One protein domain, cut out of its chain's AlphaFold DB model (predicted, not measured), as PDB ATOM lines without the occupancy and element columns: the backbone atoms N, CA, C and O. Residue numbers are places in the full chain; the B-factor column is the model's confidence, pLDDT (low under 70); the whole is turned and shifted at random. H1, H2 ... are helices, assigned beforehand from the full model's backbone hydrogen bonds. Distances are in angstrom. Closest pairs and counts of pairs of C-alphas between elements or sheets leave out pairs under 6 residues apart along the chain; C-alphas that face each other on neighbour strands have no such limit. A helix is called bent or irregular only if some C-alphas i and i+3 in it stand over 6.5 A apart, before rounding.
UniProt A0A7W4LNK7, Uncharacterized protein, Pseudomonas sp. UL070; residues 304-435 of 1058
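AT A GLANCE: This is residues 304 to 435 of the 1058 residues of an uncharacterized protein of Pseudomonas sp. UL070 (UniProt A0A7W4LNK7). Two long helices, H4 and H7, cross nearly at right angles as a T, the first part of H4 meeting the middle of H7. H3 runs nearly antiparallel to H4, H2 packs on H3, H1 packs on the first part of H4, and short H6 packs on H4 with H5 at its start. The printed part has 132 residues with seven named helices, H1 to H7 in chain order, and no named strand: the class is all helix. It is compact, with a radius of gyration of the C-alphas of 14.4 A and spans of 44 by 35 by 32 A.

IN THESE COORDINATES: H1 covers residues 305 to 308, from C-alpha 305 at (88.825, -11.730, 5.609), and H2 residues 310 to 316. H3, residues 327 to 340, is 20.2 A long. H4, residues 350 to 369, is 28.9 A long and only just irregular: C-alphas 360 and 363 are 6.7 A apart. H5 covers residues 387 to 390 and H6 residues 403 to 410. H7, residues 413 to 433, is 30.3 A long and ends at C-alpha 433, (92.537, -13.902, 32.517).

HOW THE PARTS SIT: H4 is the hub, touching H1, H6 and H7. Its closest C-alphas to H1 are those of Gly 353 and Leu 308, 4.9 A apart. Residues 350 to 355 of H4 touch residues 418 to 423 of H7, about perpendicular at 87 degrees, closest at the C-alphas of Gly 351 and Ala 419, 4.0 A. H6 touches H4 about perpendicular, at 77 degrees, closest at the C-alphas of Leu 403 and Tyr 358, 7.2 A. H5 and H6 only just touch, with 3 pairs of C-alphas within 8 A. H2 and H3 touch at a steep tilt of 62 degrees, opposite ways, closest at the C-alphas of Pro 310 and Ile 330, 5.2 A. Every O i to N i+4 pair is within hydrogen-bond range in H2, H3 and H6; H4 has 11 of 16 and H7 16 of 17, while H1 and H5 are too short for such a pair.

THE WHOLE: The C-alphas farthest apart, of Glu 343 and Gln 371, are 45.6 A apart. The printed part has no cut. The links H4 to H5 and H5 to H6 are long. The mean pLDDT of the printed part is 80.6; residues 341 to 348 are among those under 70.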
ATOM      1  N   ILE A 304      90.564 -12.308   1.436       69.81
ATOM      2  CA  ILE A 304      89.352 -12.954   1.976       69.81
ATOM      3  C   ILE A 304      89.392 -12.958   3.515       69.81
ATOM      4  O   ILE A 304      89.901 -13.882   4.149       69.81
ATOM      5  N   LYS A 305      88.801 -11.934   4.143       79.50
ATOM      6  CA  LYS A 305      88.825 -11.730   5.609       79.50
ATOM      7  C   LYS A 305      88.223 -12.895   6.411       79.50
ATOM      8  O   LYS A 305      88.632 -13.134   7.541       79.50
ATOM      9  N   SER A 306      87.292 -13.663   5.835       75.81
ATOM     10  CA  SER A 306      86.741 -14.866   6.480       75.81
ATOM     11  C   SER A 306      87.714 -16.045   6.554       75.81
ATOM     12  O   SER A 306      87.495 -16.933   7.372       75.81
ATOM     13  N   HIS A 307      88.784 -16.056   5.751       81.81
ATOM     14  CA  HIS A 307      89.864 -17.043   5.871       81.81
ATOM     15  C   HIS A 307      90.845 -16.709   7.009       81.81
ATOM     16  O   HIS A 307      91.656 -17.548   7.379       81.81
ATOM     17  N   LEU A 308      90.731 -15.512   7.599       85.06
ATOM     18  CA  LEU A 308      91.456 -15.081   8.799       85.06
ATOM     19  C   LEU A 308      90.570 -15.076  10.057       85.06
ATOM     20  O   LEU A 308      90.942 -14.516  11.088       85.06
ATOM     21  N   PHE A 309      89.381 -15.684   9.997       89.19
ATOM     22  CA  PHE A 309      88.613 -15.951  11.212       89.19
ATOM     23  C   PHE A 309      89.346 -17.011  12.049       89.19
ATOM     24  O   PHE A 309      89.720 -18.038  11.478       89.19
ATOM     25  N   PRO A 310      89.489 -16.826  13.376       87.75
ATOM     26  CA  PRO A 310      90.198 -17.762  14.250       87.75
ATOM     27  C   PRO A 310      89.790 -19.224  14.034       87.75
ATOM     28  O   PRO A 310      90.646 -20.090  13.858       87.75
ATOM     29  N   SER A 311      88.482 -19.503  13.946       84.00
ATOM     30  CA  SER A 311      87.965 -20.855  13.693       84.00
ATOM     31  C   SER A 311      88.359 -21.414  12.324       84.00
ATOM     32  O   SER A 311      88.647 -22.598  12.217       84.00
ATOM     33  N   TYR A 312      88.396 -20.580  11.280       83.25
ATOM     34  CA  TYR A 312      88.808 -21.020   9.944       83.25
ATOM     35  C   TYR A 312      90.302 -21.353   9.924       83.25
ATOM     36  O   TYR A 312      90.686 -22.423   9.458       83.25
ATOM     37  N   VAL A 313      91.132 -20.476  10.498       84.44
ATOM     38  CA  VAL A 313      92.582 -20.690  10.612       84.44
ATOM     39  C   VAL A 313      92.890 -21.941  11.443       84.44
ATOM     40  O   VAL A 313      93.767 -22.716  11.075       84.44
ATOM     41  N   SER A 314      92.129 -22.202  12.510       82.38
ATOM     42  CA  SER A 314      92.264 -23.432  13.304       82.38
ATOM     43  C   SER A 314      91.949 -24.711  12.525       82.38
ATOM     44  O   SER A 314      92.532 -25.753  12.810       82.38
ATOM     45  N   GLU A 315      90.989 -24.660  11.596       80.56
ATOM     46  CA  GLU A 315      90.505 -25.825  10.840       80.56
ATOM     47  C   GLU A 315      91.273 -26.058   9.529       80.56
ATOM     48  O   GLU A 315      91.304 -27.186   9.028       80.56
ATOM     49  N   LYS A 316      91.832 -24.995   8.933       78.31
ATOM     50  CA  LYS A 316      92.424 -24.994   7.581       78.31
ATOM     51  C   LYS A 316      93.866 -24.482   7.515       78.31
ATOM     52  O   LYS A 316      94.479 -24.587   6.457       78.31
ATOM     53  N   GLY A 317      94.413 -23.986   8.622       79.12
ATOM     54  CA  GLY A 317      95.710 -23.310   8.672       79.12
ATOM     55  C   GLY A 317      95.628 -21.835   8.265       79.12
ATOM     56  O   GLY A 317      94.615 -21.363   7.748       79.12
ATOM     57  N   MET A 318      96.714 -21.094   8.506       76.31
ATOM     58  CA  MET A 318      96.858 -19.732   7.979       76.31
ATOM     59  C   MET A 318      96.899 -19.769   6.441       76.31
ATOM     60  O   MET A 318      97.570 -20.642   5.885       76.31
ATOM     61  N   PRO A 319      96.233 -18.835   5.738       70.81
ATOM     62  CA  PRO A 319      96.305 -18.756   4.282       70.81
ATOM     63  C   PRO A 319      97.743 -18.540   3.796       70.81
ATOM     64  O   PRO A 319      98.479 -17.757   4.392       70.81
ATOM     65  N   GLY A 320      98.127 -19.163   2.678       60.31
ATOM     66  CA  GLY A 320      99.492 -19.067   2.133       60.31
ATOM     67  C   GLY A 320      99.937 -17.655   1.726       60.31
ATOM     68  O   GLY A 320     101.128 -17.415   1.591       60.31
ATOM     69  N   TRP A 321      99.000 -16.713   1.568       65.88
ATOM     70  CA  TRP A 321      99.267 -15.293   1.302       65.88
ATOM     71  C   TRP A 321      99.491 -14.443   2.566       65.88
ATOM     72  O   TRP A 321      99.699 -13.235   2.461       65.88
ATOM     73  N   ALA A 322      99.411 -15.027   3.766       71.25
ATOM     74  CA  ALA A 322      99.743 -14.325   4.999       71.25
ATOM     75  C   ALA A 322     101.267 -14.248   5.177       71.25
ATOM     76  O   ALA A 322     101.940 -15.274   5.252       71.25
ATOM     77  N   LEU A 323     101.791 -13.029   5.295       69.56
ATOM     78  CA  LEU A 323     103.227 -12.745   5.377       69.56
ATOM     79  C   LEU A 323     103.847 -13.173   6.719       69.56
ATOM     80  O   LEU A 323     105.029 -13.488   6.786       69.56
ATOM     81  N   GLN A 324     103.052 -13.227   7.792       79.31
ATOM     82  CA  GLN A 324     103.507 -13.663   9.115       79.31
ATOM     83  C   GLN A 324     102.508 -14.625   9.760       79.31
ATOM     84  O   GLN A 324     101.309 -14.350   9.839       79.31
ATOM     85  N   LYS A 325     103.018 -15.734  10.310       81.56
ATOM     86  CA  LYS A 325     102.235 -16.600  11.199       81.56
ATOM     87  C   LYS A 325     102.003 -15.906  12.537       81.56
ATOM     88  O   LYS A 325     102.947 -15.426  13.167       81.56
ATOM     89  N   ILE A 326     100.748 -15.894  12.965       85.38
ATOM     90  CA  ILE A 326     100.271 -15.241  14.189       85.38
ATOM     91  C   ILE A 326      99.594 -16.264  15.113       85.38
ATOM     92  O   ILE A 326      98.589 -15.983  15.757       85.38
ATOM     93  N   ASP A 327     100.153 -17.474  15.170       84.19
ATOM     94  CA  ASP A 327      99.544 -18.653  15.804       84.19
ATOM     95  C   ASP A 327      99.164 -18.417  17.280       84.19
ATOM     96  O   ASP A 327      98.123 -18.885  17.742       84.19
ATOM     97  N   ALA A 328      99.957 -17.620  18.009       83.44
ATOM     98  CA  ALA A 328      99.643 -17.210  19.377       83.44
ATOM     99  C   ALA A 328      98.376 -16.335  19.459       83.44
ATOM    100  O   ALA A 328      97.542 -16.559  20.332       83.44
ATOM    101  N   TRP A 329      98.192 -15.374  18.548       89.19
ATOM    102  CA  TRP A 329      96.970 -14.561  18.481       89.19
ATOM    103  C   TRP A 329      95.749 -15.416  18.192       89.19
ATOM    104  O   TRP A 329      94.794 -15.387  18.964       89.19
ATOM    105  N   ILE A 330      95.826 -16.239  17.144       90.94
ATOM    106  CA  ILE A 330      94.749 -17.148  16.742       90.94
ATOM    107  C   ILE A 330      94.341 -18.047  17.913       90.94
ATOM    108  O   ILE A 330      93.151 -18.215  18.166       90.94
ATOM    109  N   MET A 331      95.305 -18.562  18.685       88.31
ATOM    110  CA  MET A 331      95.041 -19.342  19.897       88.31
ATOM    111  C   MET A 331      94.239 -18.550  20.948       88.31
ATOM    112  O   MET A 331      93.223 -19.048  21.440       88.31
ATOM    113  N   TYR A 332      94.646 -17.323  21.290       87.56
ATOM    114  CA  TYR A 332      93.920 -16.503  22.271       87.56
ATOM    115  C   TYR A 332      92.533 -16.084  21.779       87.56
ATOM    116  O   TYR A 332      91.568 -16.128  22.546       87.56
ATOM    117  N   GLU A 333      92.409 -15.716  20.505       90.69
ATOM    118  CA  GLU A 333      91.134 -15.350  19.886       90.69
ATOM    119  C   GLU A 333      90.172 -16.545  19.825       90.69
ATOM    120  O   GLU A 333      88.988 -16.390  20.127       90.69
ATOM    121  N   LEU A 334      90.668 -17.754  19.529       87.44
ATOM    122  CA  LEU A 334      89.898 -18.999  19.626       87.44
ATOM    123  C   LEU A 334      89.386 -19.234  21.046       87.44
ATOM    124  O   LEU A 334      88.187 -19.454  21.224       87.44
ATOM    125  N   TYR A 335      90.257 -19.159  22.058       86.31
ATOM    126  CA  TYR A 335      89.843 -19.327  23.454       86.31
ATOM    127  C   TYR A 335      88.787 -18.296  23.866       86.31
ATOM    128  O   TYR A 335      87.800 -18.657  24.508       86.31
ATOM    129  N   TYR A 336      88.931 -17.038  23.444       86.94
ATOM    130  CA  TYR A 336      87.931 -15.998  23.674       86.94
ATOM    131  C   TYR A 336      86.588 -16.321  23.000       86.94
ATOM    132  O   TYR A 336      85.555 -16.339  23.678       86.94
ATOM    133  N   VAL A 337      86.591 -16.640  21.699       84.06
ATOM    134  CA  VAL A 337      85.384 -16.974  20.916       84.06
ATOM    135  C   VAL A 337      84.652 -18.181  21.509       84.06
ATOM    136  O   VAL A 337      83.425 -18.146  21.637       84.06
ATOM    137  N   LEU A 338      85.393 -19.217  21.918       80.25
ATOM    138  CA  LEU A 338      84.851 -20.390  22.606       80.25
ATOM    139  C   LEU A 338      84.293 -20.032  23.993       80.25
ATOM    140  O   LEU A 338      83.232 -20.530  24.360       80.25
ATOM    141  N   SER A 339      84.952 -19.138  24.739       76.69
ATOM    142  CA  SER A 339      84.523 -18.759  26.093       76.69
ATOM    143  C   SER A 339      83.251 -17.905  26.145       76.69
ATOM    144  O   SER A 339      82.521 -17.988  27.131       76.69
ATOM    145  N   ILE A 340      82.956 -17.106  25.108       72.19
ATOM    146  CA  ILE A 340      81.716 -16.303  25.053       72.19
ATOM    147  C   ILE A 340      80.538 -17.093  24.459       72.19
ATOM    148  O   ILE A 340      79.386 -16.786  24.756       72.19
ATOM    149  N   ASN A 341      80.805 -18.134  23.661       65.94
ATOM    150  CA  ASN A 341      79.786 -19.063  23.161       65.94
ATOM    151  C   ASN A 341      78.626 -18.378  22.390       65.94
ATOM    152  O   ASN A 341      77.445 -18.643  22.612       65.94
ATOM    153  N   TYR A 342      78.957 -17.463  21.472       66.19
ATOM    154  CA  TYR A 342      77.970 -16.805  20.607       66.19
ATOM    155  C   TYR A 342      77.312 -17.783  19.615       66.19
ATOM    156  O   TYR A 342      78.006 -18.466  18.861       66.19
ATOM    157  N   GLU A 343      75.978 -17.736  19.496       57.28
ATOM    158  CA  GLU A 343      75.200 -18.595  18.578       57.28
ATOM    159  C   GLU A 343      75.597 -18.456  17.093       57.28
ATOM    160  O   GLU A 343      75.443 -19.395  16.311       57.28
ATOM    161  N   ASN A 344      76.104 -17.285  16.681       65.75
ATOM    162  CA  ASN A 344      76.538 -17.011  15.310       65.75
ATOM    163  C   ASN A 344      78.057 -16.800  15.234       65.75
ATOM    164  O   ASN A 344      78.554 -15.680  15.399       65.75
ATOM    165  N   ARG A 345      78.776 -17.874  14.882       63.44
ATOM    166  CA  ARG A 345      80.244 -17.894  14.732       63.44
ATOM    167  C   ARG A 345      80.801 -16.917  13.687       63.44
ATOM    168  O   ARG A 345      81.963 -16.538  13.791       63.44
ATOM    169  N   LYS A 346      80.025 -16.506  12.673       63.47
ATOM    170  CA  LYS A 346      80.502 -15.560  11.639       63.47
ATOM    171  C   LYS A 346      80.417 -14.111  12.113       63.47
ATOM    172  O   LYS A 346      81.316 -13.322  11.843       63.47
ATOM    173  N   THR A 347      79.361 -13.747  12.840       65.94
ATOM    174  CA  THR A 347      79.221 -12.393  13.406       65.94
ATOM    175  C   THR A 347      80.154 -12.177  14.603       65.94
ATOM    176  O   THR A 347      80.678 -11.077  14.775       65.94
ATOM    177  N   SER A 348      80.427 -13.219  15.394       69.88
ATOM    178  CA  SER A 348      81.330 -13.150  16.553       69.88
ATOM    179  C   SER A 348      82.829 -13.125  16.223       69.88
ATOM    180  O   SER A 348      83.628 -12.908  17.127       69.88
ATOM    181  N   GLN A 349      83.209 -13.307  14.955       83.12
ATOM    182  CA  GLN A 349      84.608 -13.283  14.495       83.12
ATOM    183  C   GLN A 349      84.899 -12.176  13.469       83.12
ATOM    184  O   GLN A 349      86.008 -12.084  12.948       83.12
ATOM    185  N   TYR A 350      83.914 -11.320  13.182       84.50
ATOM    186  CA  TYR A 350      84.007 -10.310  12.130       84.50
ATOM    187  C   TYR A 350      85.181  -9.343  12.334       84.50
ATOM    188  O   TYR A 350      85.943  -9.128  11.401       84.50
ATOM    189  N   GLY A 351      85.357  -8.797  13.542       88.56
ATOM    190  CA  GLY A 351      86.465  -7.906  13.895       88.56
ATOM    191  C   GLY A 351      87.824  -8.606  13.901       88.56
ATOM    192  O   GLY A 351      88.788  -8.031  13.402       88.56
ATOM    193  N   PHE A 352      87.893  -9.862  14.365       92.88
ATOM    194  CA  PHE A 352      89.127 -10.659  14.323       92.88
ATOM    195  C   PHE A 352      89.624 -10.885  12.895       92.88
ATOM    196  O   PHE A 352      90.813 -10.750  12.646       92.88
ATOM    197  N   GLY A 353      88.733 -11.088  11.919       90.12
ATOM    198  CA  GLY A 353      89.133 -11.169  10.507       90.12
ATOM    199  C   GLY A 353      89.862  -9.921   9.979       90.12
ATOM    200  O   GLY A 353      90.683 -10.044   9.074       90.12
ATOM    201  N   TYR A 354      89.609  -8.730  10.544       92.56
ATOM    202  CA  TYR A 354      90.344  -7.499  10.205       92.56
ATOM    203  C   TYR A 354      91.561  -7.259  11.110       92.56
ATOM    204  O   TYR A 354      92.551  -6.710  10.632       92.56
ATOM    205  N   LEU A 355      91.526  -7.685  12.379       93.06
ATOM    206  CA  LEU A 355      92.698  -7.652  13.265       93.06
ATOM    207  C   LEU A 355      93.796  -8.594  12.757       93.06
ATOM    208  O   LEU A 355      94.935  -8.175  12.591       93.06
ATOM    209  N   ASN A 356      93.442  -9.829  12.413       93.44
ATOM    210  CA  ASN A 356      94.370 -10.802  11.848       93.44
ATOM    211  C   ASN A 356      94.914 -10.354  10.496       93.44
ATOM    212  O   ASN A 356      96.085 -10.566  10.231       93.44
ATOM    213  N   LEU A 357      94.122  -9.655   9.676       91.00
ATOM    214  CA  LEU A 357      94.616  -9.046   8.439       91.00
ATOM    215  C   LEU A 357      95.653  -7.944   8.718       91.00
ATOM    216  O   LEU A 357      96.679  -7.866   8.043       91.00
ATOM    217  N   TYR A 358      95.417  -7.122   9.742       92.56
ATOM    218  CA  TYR A 358      96.377  -6.114  10.182       92.56
ATOM    219  C   TYR A 358      97.674  -6.751  10.716       92.56
ATOM    220  O   TYR A 358      98.769  -6.329  10.352       92.56
ATOM    221  N   LEU A 359      97.557  -7.809  11.524       91.50
ATOM    222  CA  LEU A 359      98.683  -8.514  12.141       91.50
ATOM    223  C   LEU A 359      99.471  -9.401  11.160       91.50
ATOM    224  O   LEU A 359     100.690  -9.456  11.257       91.50
ATOM    225  N   SER A 360      98.816 -10.111  10.236       88.12
ATOM    226  CA  SER A 360      99.458 -11.112   9.367       88.12
ATOM    227  C   SER A 360      99.800 -10.611   7.964       88.12
ATOM    228  O   SER A 360     100.447 -11.345   7.218       88.12
ATOM    229  N   VAL A 361      99.347  -9.412   7.578       84.62
ATOM    230  CA  VAL A 361      99.609  -8.818   6.254       84.62
ATOM    231  C   VAL A 361     100.103  -7.378   6.361       84.62
ATOM    232  O   VAL A 361     101.199  -7.099   5.883       84.62
ATOM    233  N   TYR A 362      99.358  -6.471   7.005       89.38
ATOM    234  CA  TYR A 362      99.754  -5.054   7.028       89.38
ATOM    235  C   TYR A 362     101.052  -4.814   7.822       89.38
ATOM    236  O   TYR A 362     102.011  -4.265   7.280       89.38
ATOM    237  N   LEU A 363     101.111  -5.243   9.088       88.19
ATOM    238  CA  LEU A 363     102.293  -5.028   9.927       88.19
ATOM    239  C   LEU A 363     103.558  -5.733   9.405       88.19
ATOM    240  O   LEU A 363     104.599  -5.082   9.422       88.19
ATOM    241  N   PRO A 364     103.535  -6.998   8.938       86.06
ATOM    242  CA  PRO A 364     104.727  -7.647   8.395       86.06
ATOM    243  C   PRO A 364     105.259  -6.919   7.161       86.06
ATOM    244  O   PRO A 364     106.435  -6.569   7.151       86.06
ATOM    245  N   ALA A 365     104.381  -6.582   6.204       81.12
ATOM    246  CA  ALA A 365     104.757  -5.779   5.041       81.12
ATOM    247  C   ALA A 365     105.408  -4.461   5.481       81.12
ATOM    248  O   ALA A 365     106.487  -4.126   4.995       81.12
ATOM    249  N   TRP A 366     104.817  -3.764   6.463       84.12
ATOM    250  CA  TRP A 366     105.387  -2.535   7.017       84.12
ATOM    251  C   TRP A 366     106.768  -2.751   7.670       84.12
ATOM    252  O   TRP A 366     107.682  -1.946   7.495       84.12
ATOM    253  N   PHE A 367     106.962  -3.852   8.397       82.75
ATOM    254  CA  PHE A 367     108.225  -4.175   9.068       82.75
ATOM    255  C   PHE A 367     109.361  -4.590   8.118       82.75
ATOM    256  O   PHE A 367     110.526  -4.558   8.537       82.75
ATOM    257  N   GLU A 368     109.057  -4.989   6.884       78.56
ATOM    258  CA  GLU A 368     110.048  -5.420   5.889       78.56
ATOM    259  C   GLU A 368     110.705  -4.239   5.159       78.56
ATOM    260  O   GLU A 368     111.929  -4.202   5.056       78.56
ATOM    261  N   GLY A 369     109.924  -3.249   4.713       68.75
ATOM    262  CA  GLY A 369     110.431  -2.064   3.995       68.75
ATOM    263  C   GLY A 369     110.613  -0.780   4.822       68.75
ATOM    264  O   GLY A 369     111.116   0.210   4.289       68.75
ATOM    265  N   ALA A 370     110.263  -0.758   6.114       71.69
ATOM    266  CA  ALA A 370     110.593   0.372   6.988       71.69
ATOM    267  C   ALA A 370     112.118   0.487   7.205       71.69
ATOM    268  O   ALA A 370     112.725  -0.354   7.871       71.69
ATOM    269  N   GLN A 371     112.726   1.557   6.672       65.00
ATOM    270  CA  GLN A 371     114.173   1.820   6.774       65.00
ATOM    271  C   GLN A 371     114.644   2.084   8.214       65.00
ATOM    272  O   GLN A 371     115.721   1.634   8.598       65.00
ATOM    273  N   ASP A 372     113.829   2.776   9.013       70.31
ATOM    274  CA  ASP A 372     114.005   2.898  10.460       70.31
ATOM    275  C   ASP A 372     112.735   2.400  11.152       70.31
ATOM    276  O   ASP A 372     111.620   2.833  10.852       70.31
ATOM    277  N   LYS A 373     112.915   1.468  12.088       75.19
ATOM    278  CA  LYS A 373     111.832   0.838  12.846       75.19
ATOM    279  C   LYS A 373     111.439   1.651  14.079       75.19
ATOM    280  O   LYS A 373     110.505   1.249  14.760       75.19
ATOM    281  N   ASN A 374     112.105   2.771  14.389       69.38
ATOM    282  CA  ASN A 374     111.717   3.735  15.433       69.38
ATOM    283  C   ASN A 374     111.414   3.100  16.815       69.38
ATOM    284  O   ASN A 374     110.539   3.551  17.558       69.38
ATOM    285  N   GLY A 375     112.111   2.009  17.155       75.00
ATOM    286  CA  GLY A 375     111.909   1.237  18.390       75.00
ATOM    287  C   GLY A 375     110.694   0.292  18.407       75.00
ATOM    288  O   GLY A 375     110.505  -0.420  19.395       75.00
ATOM    289  N   TYR A 376     109.893   0.236  17.340       81.50
ATOM    290  CA  TYR A 376     108.785  -0.709  17.201       81.50
ATOM    291  C   TYR A 376     109.297  -2.156  17.063       81.50
ATOM    292  O   TYR A 376     110.282  -2.432  16.377       81.50
ATOM    293  N   LYS A 377     108.601  -3.101  17.708       84.38
ATOM    294  CA  LYS A 377     108.849  -4.553  17.620       84.38
ATOM    295  C   LYS A 377     107.572  -5.269  17.216       84.38
ATOM    296  O   LYS A 377     106.529  -4.980  17.803       84.38
ATOM    297  N   PHE A 378     107.652  -6.196  16.262       85.88
ATOM    298  CA  PHE A 378     106.469  -6.896  15.769       85.88
ATOM    299  C   PHE A 378     105.711  -7.586  16.926       85.88
ATOM    300  O   PHE A 378     106.328  -8.314  17.715       85.88
ATOM    301  N   PRO A 379     104.390  -7.368  17.062       87.56
ATOM    302  CA  PRO A 379     103.618  -7.878  18.187       87.56
ATOM    303  C   PRO A 379     103.265  -9.359  17.982       87.56
ATOM    304  O   PRO A 379     102.139  -9.703  17.635       87.56
ATOM    305  N   HIS A 380     104.224 -10.264  18.206       82.94
ATOM    306  CA  HIS A 380     104.012 -11.717  18.066       82.94
ATOM    307  C   HIS A 380     102.956 -12.288  19.035       82.94
ATOM    308  O   HIS A 380     102.397 -13.353  18.777       82.94
ATOM    309  N   THR A 381     102.666 -11.582  20.131       82.38
ATOM    310  CA  THR A 381     101.657 -11.928  21.141       82.38
ATOM    311  C   THR A 381     100.803 -10.704  21.498       82.38
ATOM    312  O   THR A 381     101.289  -9.575  21.376       82.38
ATOM    313  N   PRO A 382      99.576 -10.887  22.032       84.12
ATOM    314  CA  PRO A 382      98.739  -9.777  22.500       84.12
ATOM    315  C   PRO A 382      99.401  -8.870  23.546       84.12
ATOM    316  O   PRO A 382      99.119  -7.677  23.587       84.12
ATOM    317  N   SER A 383     100.317  -9.404  24.361       76.81
ATOM    318  CA  SER A 383     101.091  -8.647  25.357       76.81
ATOM    319  C   SER A 383     102.101  -7.653  24.766       76.81
ATOM    320  O   SER A 383     102.550  -6.759  25.477       76.81
ATOM    321  N   LEU A 384     102.448  -7.785  23.482       79.25
ATOM    322  CA  LEU A 384     103.355  -6.881  22.764       79.25
ATOM    323  C   LEU A 384     102.607  -5.861  21.884       79.25
ATOM    324  O   LEU A 384     103.234  -5.057  21.192       79.25
ATOM    325  N   PHE A 385     101.272  -5.887  21.891       84.19
ATOM    326  CA  PHE A 385     100.431  -4.977  21.120       84.19
ATOM    327  C   PHE A 385     100.116  -3.723  21.937       84.19
ATOM    328  O   PHE A 385      99.134  -3.673  22.666       84.19
ATOM    329  N   PHE A 386     100.980  -2.717  21.850       77.50
ATOM    330  CA  PHE A 386     100.822  -1.460  22.586       77.50
ATOM    331  C   PHE A 386      99.902  -0.459  21.871       77.50
ATOM    332  O   PHE A 386      99.664  -0.564  20.668       77.50
ATOM    333  N   VAL A 387      99.448   0.564  22.606       75.38
ATOM    334  CA  VAL A 387      98.564   1.637  22.113       75.38
ATOM    335  C   VAL A 387      99.087   2.312  20.838       75.38
ATOM    336  O   VAL A 387      98.289   2.685  19.981       75.38
ATOM    337  N   ASP A 388     100.411   2.367  20.662       79.00
ATOM    338  CA  ASP A 388     101.088   2.890  19.470       79.00
ATOM    339  C   ASP A 388     100.721   2.154  18.163       79.00
ATOM    340  O   ASP A 388     100.810   2.755  17.094       79.00
ATOM    341  N   TYR A 389     100.292   0.886  18.231       84.31
ATOM    342  CA  TYR A 389      99.757   0.126  17.089       84.31
ATOM    343  C   TYR A 389      98.251   0.296  16.895       84.31
ATOM    344  O   TYR A 389      97.713  -0.086  15.858       84.31
ATOM    345  N   CYS A 390      97.535   0.808  17.895       82.56
ATOM    346  CA  CYS A 390      96.080   0.765  17.909       82.56
ATOM    347  C   CYS A 390      95.455   2.145  17.721       82.56
ATOM    348  O   CYS A 390      94.747   2.363  16.737       82.56
ATOM    349  N   CYS A 391      95.712   3.052  18.664       81.31
ATOM    350  CA  CYS A 391      95.082   4.366  18.809       81.31
ATOM    351  C   CYS A 391      96.069   5.349  19.492       81.31
ATOM    352  O   CYS A 391      95.821   5.782  20.619       81.31
ATOM    353  N   PRO A 392      97.234   5.668  18.889       79.62
ATOM    354  CA  PRO A 392      98.211   6.556  19.512       79.62
ATOM    355  C   PRO A 392      97.663   7.974  19.683       79.62
ATOM    356  O   PRO A 392      97.087   8.546  18.761       79.62
ATOM    357  N   VAL A 393      97.961   8.593  20.830       73.56
ATOM    358  CA  VAL A 393      97.664  10.017  21.092       73.56
ATOM    359  C   VAL A 393      98.406  10.937  20.109       73.56
ATOM    360  O   VAL A 393      97.915  12.009  19.764       73.56
ATOM    361  N   TYR A 394      99.582  10.513  19.639       73.06
ATOM    362  CA  TYR A 394     100.356  11.188  18.600       73.06
ATOM    363  C   TYR A 394     101.057  10.152  17.712       73.06
ATOM    364  O   TYR A 394     101.833   9.333  18.212       73.06
ATOM    365  N   ARG A 395     100.815  10.180  16.393       70.94
ATOM    366  CA  ARG A 395     101.506   9.294  15.441       70.94
ATOM    367  C   ARG A 395     102.955   9.763  15.277       70.94
ATOM    368  O   ARG A 395     103.203  10.861  14.783       70.94
ATOM    369  N   LYS A 396     103.919   8.925  15.672       73.31
ATOM    370  CA  LYS A 396     105.348   9.166  15.402       73.31
ATOM    371  C   LYS A 396     105.567   9.266  13.890       73.31
ATOM    372  O   LYS A 396     104.996   8.480  13.131       73.31
ATOM    373  N   ALA A 397     106.402  10.211  13.456       64.25
ATOM    374  CA  ALA A 397     106.800  10.308  12.056       64.25
ATOM    375  C   ALA A 397     107.431   8.977  11.613       64.25
ATOM    376  O   ALA A 397     108.254   8.416  12.335       64.25
ATOM    377  N   ASN A 398     107.010   8.461  10.458       71.00
ATOM    378  CA  ASN A 398     107.415   7.153   9.929       71.00
ATOM    379  C   ASN A 398     107.099   5.949  10.849       71.00
ATOM    380  O   ASN A 398     107.767   4.925  10.760       71.00
ATOM    381  N   GLY A 399     106.093   6.044  11.729       77.12
ATOM    382  CA  GLY A 399     105.515   4.888  12.428       77.12
ATOM    383  C   GLY A 399     104.447   4.151  11.595       77.12
ATOM    384  O   GLY A 399     103.881   4.750  10.666       77.12
ATOM    385  N   PRO A 400     104.124   2.886  11.937       86.25
ATOM    386  CA  PRO A 400     103.080   2.119  11.258       86.25
ATOM    387  C   PRO A 400     101.727   2.830  11.356       86.25
ATOM    388  O   PRO A 400     101.472   3.583  12.301       86.25
ATOM    389  N   MET A 401     100.846   2.598  10.385       88.69
ATOM    390  CA  MET A 401      99.464   3.061  10.463       88.69
ATOM    391  C   MET A 401      98.770   2.384  11.654       88.69
ATOM    392  O   MET A 401      98.795   1.153  11.737       88.69
ATOM    393  N   PRO A 402      98.130   3.138  12.560       89.56
ATOM    394  CA  PRO A 402      97.350   2.568  13.652       89.56
ATOM    395  C   PRO A 402      96.159   1.734  13.168       89.56
ATOM    396  O   PRO A 402      95.572   2.011  12.120       89.56
ATOM    397  N   LEU A 403      95.738   0.761  13.977       89.94
ATOM    398  CA  LEU A 403      94.551  -0.061  13.720       89.94
ATOM    399  C   LEU A 403      93.282   0.780  13.479       89.94
ATOM    400  O   LEU A 403      92.444   0.397  12.662       89.94
ATOM    401  N   ASP A 404      93.138   1.922  14.163       88.12
ATOM    402  CA  ASP A 404      92.002   2.832  13.975       88.12
ATOM    403  C   ASP A 404      91.952   3.445  12.564       88.12
ATOM    404  O   ASP A 404      90.899   3.438  11.915       88.12
ATOM    405  N   ASP A 405      93.096   3.908  12.057       88.25
ATOM    406  CA  ASP A 405      93.246   4.449  10.702       88.25
ATOM    407  C   ASP A 405      93.061   3.339   9.656       88.25
ATOM    408  O   ASP A 405      92.281   3.496   8.711       88.25
ATOM    409  N   PHE A 406      93.664   2.165   9.883       90.75
ATOM    410  CA  PHE A 406      93.489   0.983   9.034       90.75
ATOM    411  C   PHE A 406      92.008   0.578   8.930       90.75
ATOM    412  O   PHE A 406      91.489   0.338   7.837       90.75
ATOM    413  N   PHE A 407      91.270   0.576  10.045       90.81
ATOM    414  CA  PHE A 407      89.830   0.313  10.020       90.81
ATOM    415  C   PHE A 407      89.029   1.458   9.392       90.81
ATOM    416  O   PHE A 407      87.987   1.193   8.795       90.81
ATOM    417  N   THR A 408      89.488   2.708   9.478       87.50
ATOM    418  CA  THR A 408      88.861   3.844   8.774       87.50
ATOM    419  C   THR A 408      88.964   3.684   7.260       87.50
ATOM    420  O   THR A 408      87.984   3.932   6.555       87.50
ATOM    421  N   ALA A 409      90.103   3.201   6.760       83.69
ATOM    422  CA  ALA A 409      90.295   2.899   5.343       83.69
ATOM    423  C   ALA A 409      89.483   1.674   4.868       83.69
ATOM    424  O   ALA A 409      89.092   1.606   3.701       83.69
ATOM    425  N   MET A 410      89.209   0.718   5.764       81.31
ATOM    426  CA  MET A 410      88.633  -0.593   5.427       81.31
ATOM    427  C   MET A 410      87.130  -0.753   5.729       81.31
ATOM    428  O   MET A 410      86.500  -1.671   5.197       81.31
ATOM    429  N   LEU A 411      86.534   0.080   6.594       82.75
ATOM    430  CA  LEU A 411      85.191  -0.140   7.150       82.75
ATOM    431  C   LEU A 411      84.319   1.126   7.183       82.75
ATOM    432  O   LEU A 411      84.743   2.211   7.563       82.75
ATOM    433  N   SER A 412      83.017   0.961   6.914       78.44
ATOM    434  CA  SER A 412      82.018   1.992   7.252       78.44
ATOM    435  C   SER A 412      81.972   2.250   8.766       78.44
ATOM    436  O   SER A 412      82.176   1.321   9.544       78.44
ATOM    437  N   VAL A 413      81.602   3.462   9.203       74.88
ATOM    438  CA  VAL A 413      81.564   3.867  10.632       74.88
ATOM    439  C   VAL A 413      80.850   2.840  11.534       74.88
ATOM    440  O   VAL A 413      81.380   2.432  12.567       74.88
ATOM    441  N   ASN A 414      79.688   2.332  11.103       73.19
ATOM    442  CA  ASN A 414      78.910   1.322  11.840       73.19
ATOM    443  C   ASN A 414      79.556  -0.079  11.858       73.19
ATOM    444  O   ASN A 414      79.209  -0.915  12.695       73.19
ATOM    445  N   ALA A 415      80.431  -0.390  10.902       77.50
ATOM    446  CA  ALA A 415      81.211  -1.626  10.881       77.50
ATOM    447  C   ALA A 415      82.500  -1.476  11.708       77.50
ATOM    448  O   ALA A 415      82.760  -2.342  12.541       77.50
ATOM    449  N   LYS A 416      83.208  -0.342  11.579       85.75
ATOM    450  CA  LYS A 416      84.371   0.042  12.397       85.75
ATOM    451  C   LYS A 416      84.044  -0.036  13.888       85.75
ATOM    452  O   LYS A 416      84.708  -0.766  14.612       85.75
ATOM    453  N   TYR A 417      82.952   0.599  14.325       85.12
ATOM    454  CA  TYR A 417      82.510   0.546  15.725       85.12
ATOM    455  C   TYR A 417      82.307  -0.890  16.233       85.12
ATOM    456  O   TYR A 417      82.748  -1.229  17.326       85.12
ATOM    457  N   ARG A 418      81.663  -1.757  15.437       81.56
ATOM    458  CA  ARG A 418      81.421  -3.158  15.824       81.56
ATOM    459  C   ARG A 418      82.715  -3.970  15.897       81.56
ATOM    460  O   ARG A 418      82.855  -4.764  16.822       81.56
ATOM    461  N   ALA A 419      83.644  -3.759  14.965       87.69
ATOM    462  CA  ALA A 419      84.945  -4.421  14.966       87.69
ATOM    463  C   ALA A 419      85.805  -3.977  16.165       87.69
ATOM    464  O   ALA A 419      86.275  -4.823  16.922       87.69
ATOM    465  N   MET A 420      85.934  -2.668  16.406       88.50
ATOM    466  CA  MET A 420      86.713  -2.142  17.536       88.50
ATOM    467  C   MET A 420      86.120  -2.524  18.891       88.50
ATOM    468  O   MET A 420      86.867  -2.892  19.789       88.50
ATOM    469  N   LEU A 421      84.790  -2.507  19.045       87.50
ATOM    470  CA  LEU A 421      84.144  -2.951  20.283       87.50
ATOM    471  C   LEU A 421      84.409  -4.440  20.564       87.50
ATOM    472  O   LEU A 421      84.622  -4.820  21.710       87.50
ATOM    473  N   GLN A 422      84.435  -5.284  19.528       88.12
ATOM    474  CA  GLN A 422      84.752  -6.707  19.668       88.12
ATOM    475  C   GLN A 422      86.206  -6.939  20.106       88.12
ATOM    476  O   GLN A 422      86.439  -7.754  20.997       88.12
ATOM    477  N   ILE A 423      87.154  -6.192  19.532       89.44
ATOM    478  CA  ILE A 423      88.584  -6.266  19.873       89.44
ATOM    479  C   ILE A 423      88.853  -5.672  21.263       89.44
ATOM    480  O   ILE A 423      89.601  -6.248  22.048       89.44
ATOM    481  N   LYS A 424      88.185  -4.571  21.622       88.81
ATOM    482  CA  LYS A 424      88.219  -4.007  22.977       88.81
ATOM    483  C   LYS A 424      87.805  -5.051  24.018       88.81
ATOM    484  O   LYS A 424      88.548  -5.294  24.964       88.81
ATOM    485  N   ASN A 425      86.649  -5.685  23.819       87.38
ATOM    486  CA  ASN A 425      86.131  -6.696  24.740       87.38
ATOM    487  C   ASN A 425      87.064  -7.923  24.840       87.38
ATOM    488  O   ASN A 425      87.143  -8.548  25.895       87.38
ATOM    489  N   PHE A 426      87.801  -8.245  23.770       88.25
ATOM    490  CA  PHE A 426      88.841  -9.276  23.770       88.25
ATOM    491  C   PHE A 426      90.040  -8.909  24.649       88.25
ATOM    492  O   PHE A 426      90.437  -9.717  25.488       88.25
ATOM    493  N   PHE A 427      90.570  -7.688  24.536       85.94
ATOM    494  CA  PHE A 427      91.644  -7.226  25.424       85.94
ATOM    495  C   PHE A 427      91.191  -7.093  26.887       85.94
ATOM    496  O   PHE A 427      91.967  -7.403  27.786       85.94
ATOM    497  N   GLU A 428      89.938  -6.706  27.147       84.69
ATOM    498  CA  GLU A 428      89.364  -6.728  28.504       84.69
ATOM    499  C   GLU A 428      89.245  -8.156  29.058       84.69
ATOM    500  O   GLU A 428      89.569  -8.402  30.215       84.69
ATOM    501  N   TRP A 429      88.833  -9.127  28.242       84.62
ATOM    502  CA  TRP A 429      88.810 -10.531  28.656       84.62
ATOM    503  C   TRP A 429      90.220 -11.088  28.900       84.62
ATOM    504  O   TRP A 429      90.430 -11.786  29.893       84.62
ATOM    505  N   LEU A 430      91.193 -10.750  28.046       82.69
ATOM    506  CA  LEU A 430      92.593 -11.133  28.236       82.69
ATOM    507  C   LEU A 430      93.141 -10.571  29.549       82.69
ATOM    508  O   LEU A 430      93.695 -11.332  30.339       82.69
ATOM    509  N   SER A 431      92.941  -9.277  29.819       76.75
ATOM    510  CA  SER A 431      93.449  -8.625  31.032       76.75
ATOM    511  C   SER A 431      92.891  -9.246  32.318       76.75
ATOM    512  O   SER A 431      93.628  -9.403  33.288       76.75
ATOM    513  N   LEU A 432      91.634  -9.707  32.301       75.62
ATOM    514  CA  LEU A 432      91.011 -10.445  33.405       75.62
ATOM    515  C   LEU A 432      91.540 -11.882  33.571       75.62
ATOM    516  O   LEU A 432      91.462 -12.437  34.667       75.62
ATOM    517  N   LYS A 433      92.043 -12.512  32.501       73.94
ATOM    518  CA  LYS A 433      92.537 -13.902  32.517       73.94
ATOM    519  C   LYS A 433      94.044 -14.025  32.757       73.94
ATOM    520  O   LYS A 433      94.477 -15.080  33.208       73.94
ATOM    521  N   TYR A 434      94.826 -12.975  32.505       66.56
ATOM    522  CA  TYR A 434      96.297 -13.008  32.532       66.56
ATOM    523  C   TYR A 434      96.961 -12.572  33.855       66.56
ATOM    524  O   TYR A 434      98.161 -12.319  33.891       66.56
ATOM    525  N   ILE A 435      96.212 -12.494  34.960       49.84
ATOM    526  CA  ILE A 435      96.687 -11.931  36.246       49.84
ATOM    527  C   ILE A 435      97.756 -12.800  36.957       49.84
ATOM    528  O   ILE A 435      98.378 -12.346  37.916       49.84
TER     529      ILE A 435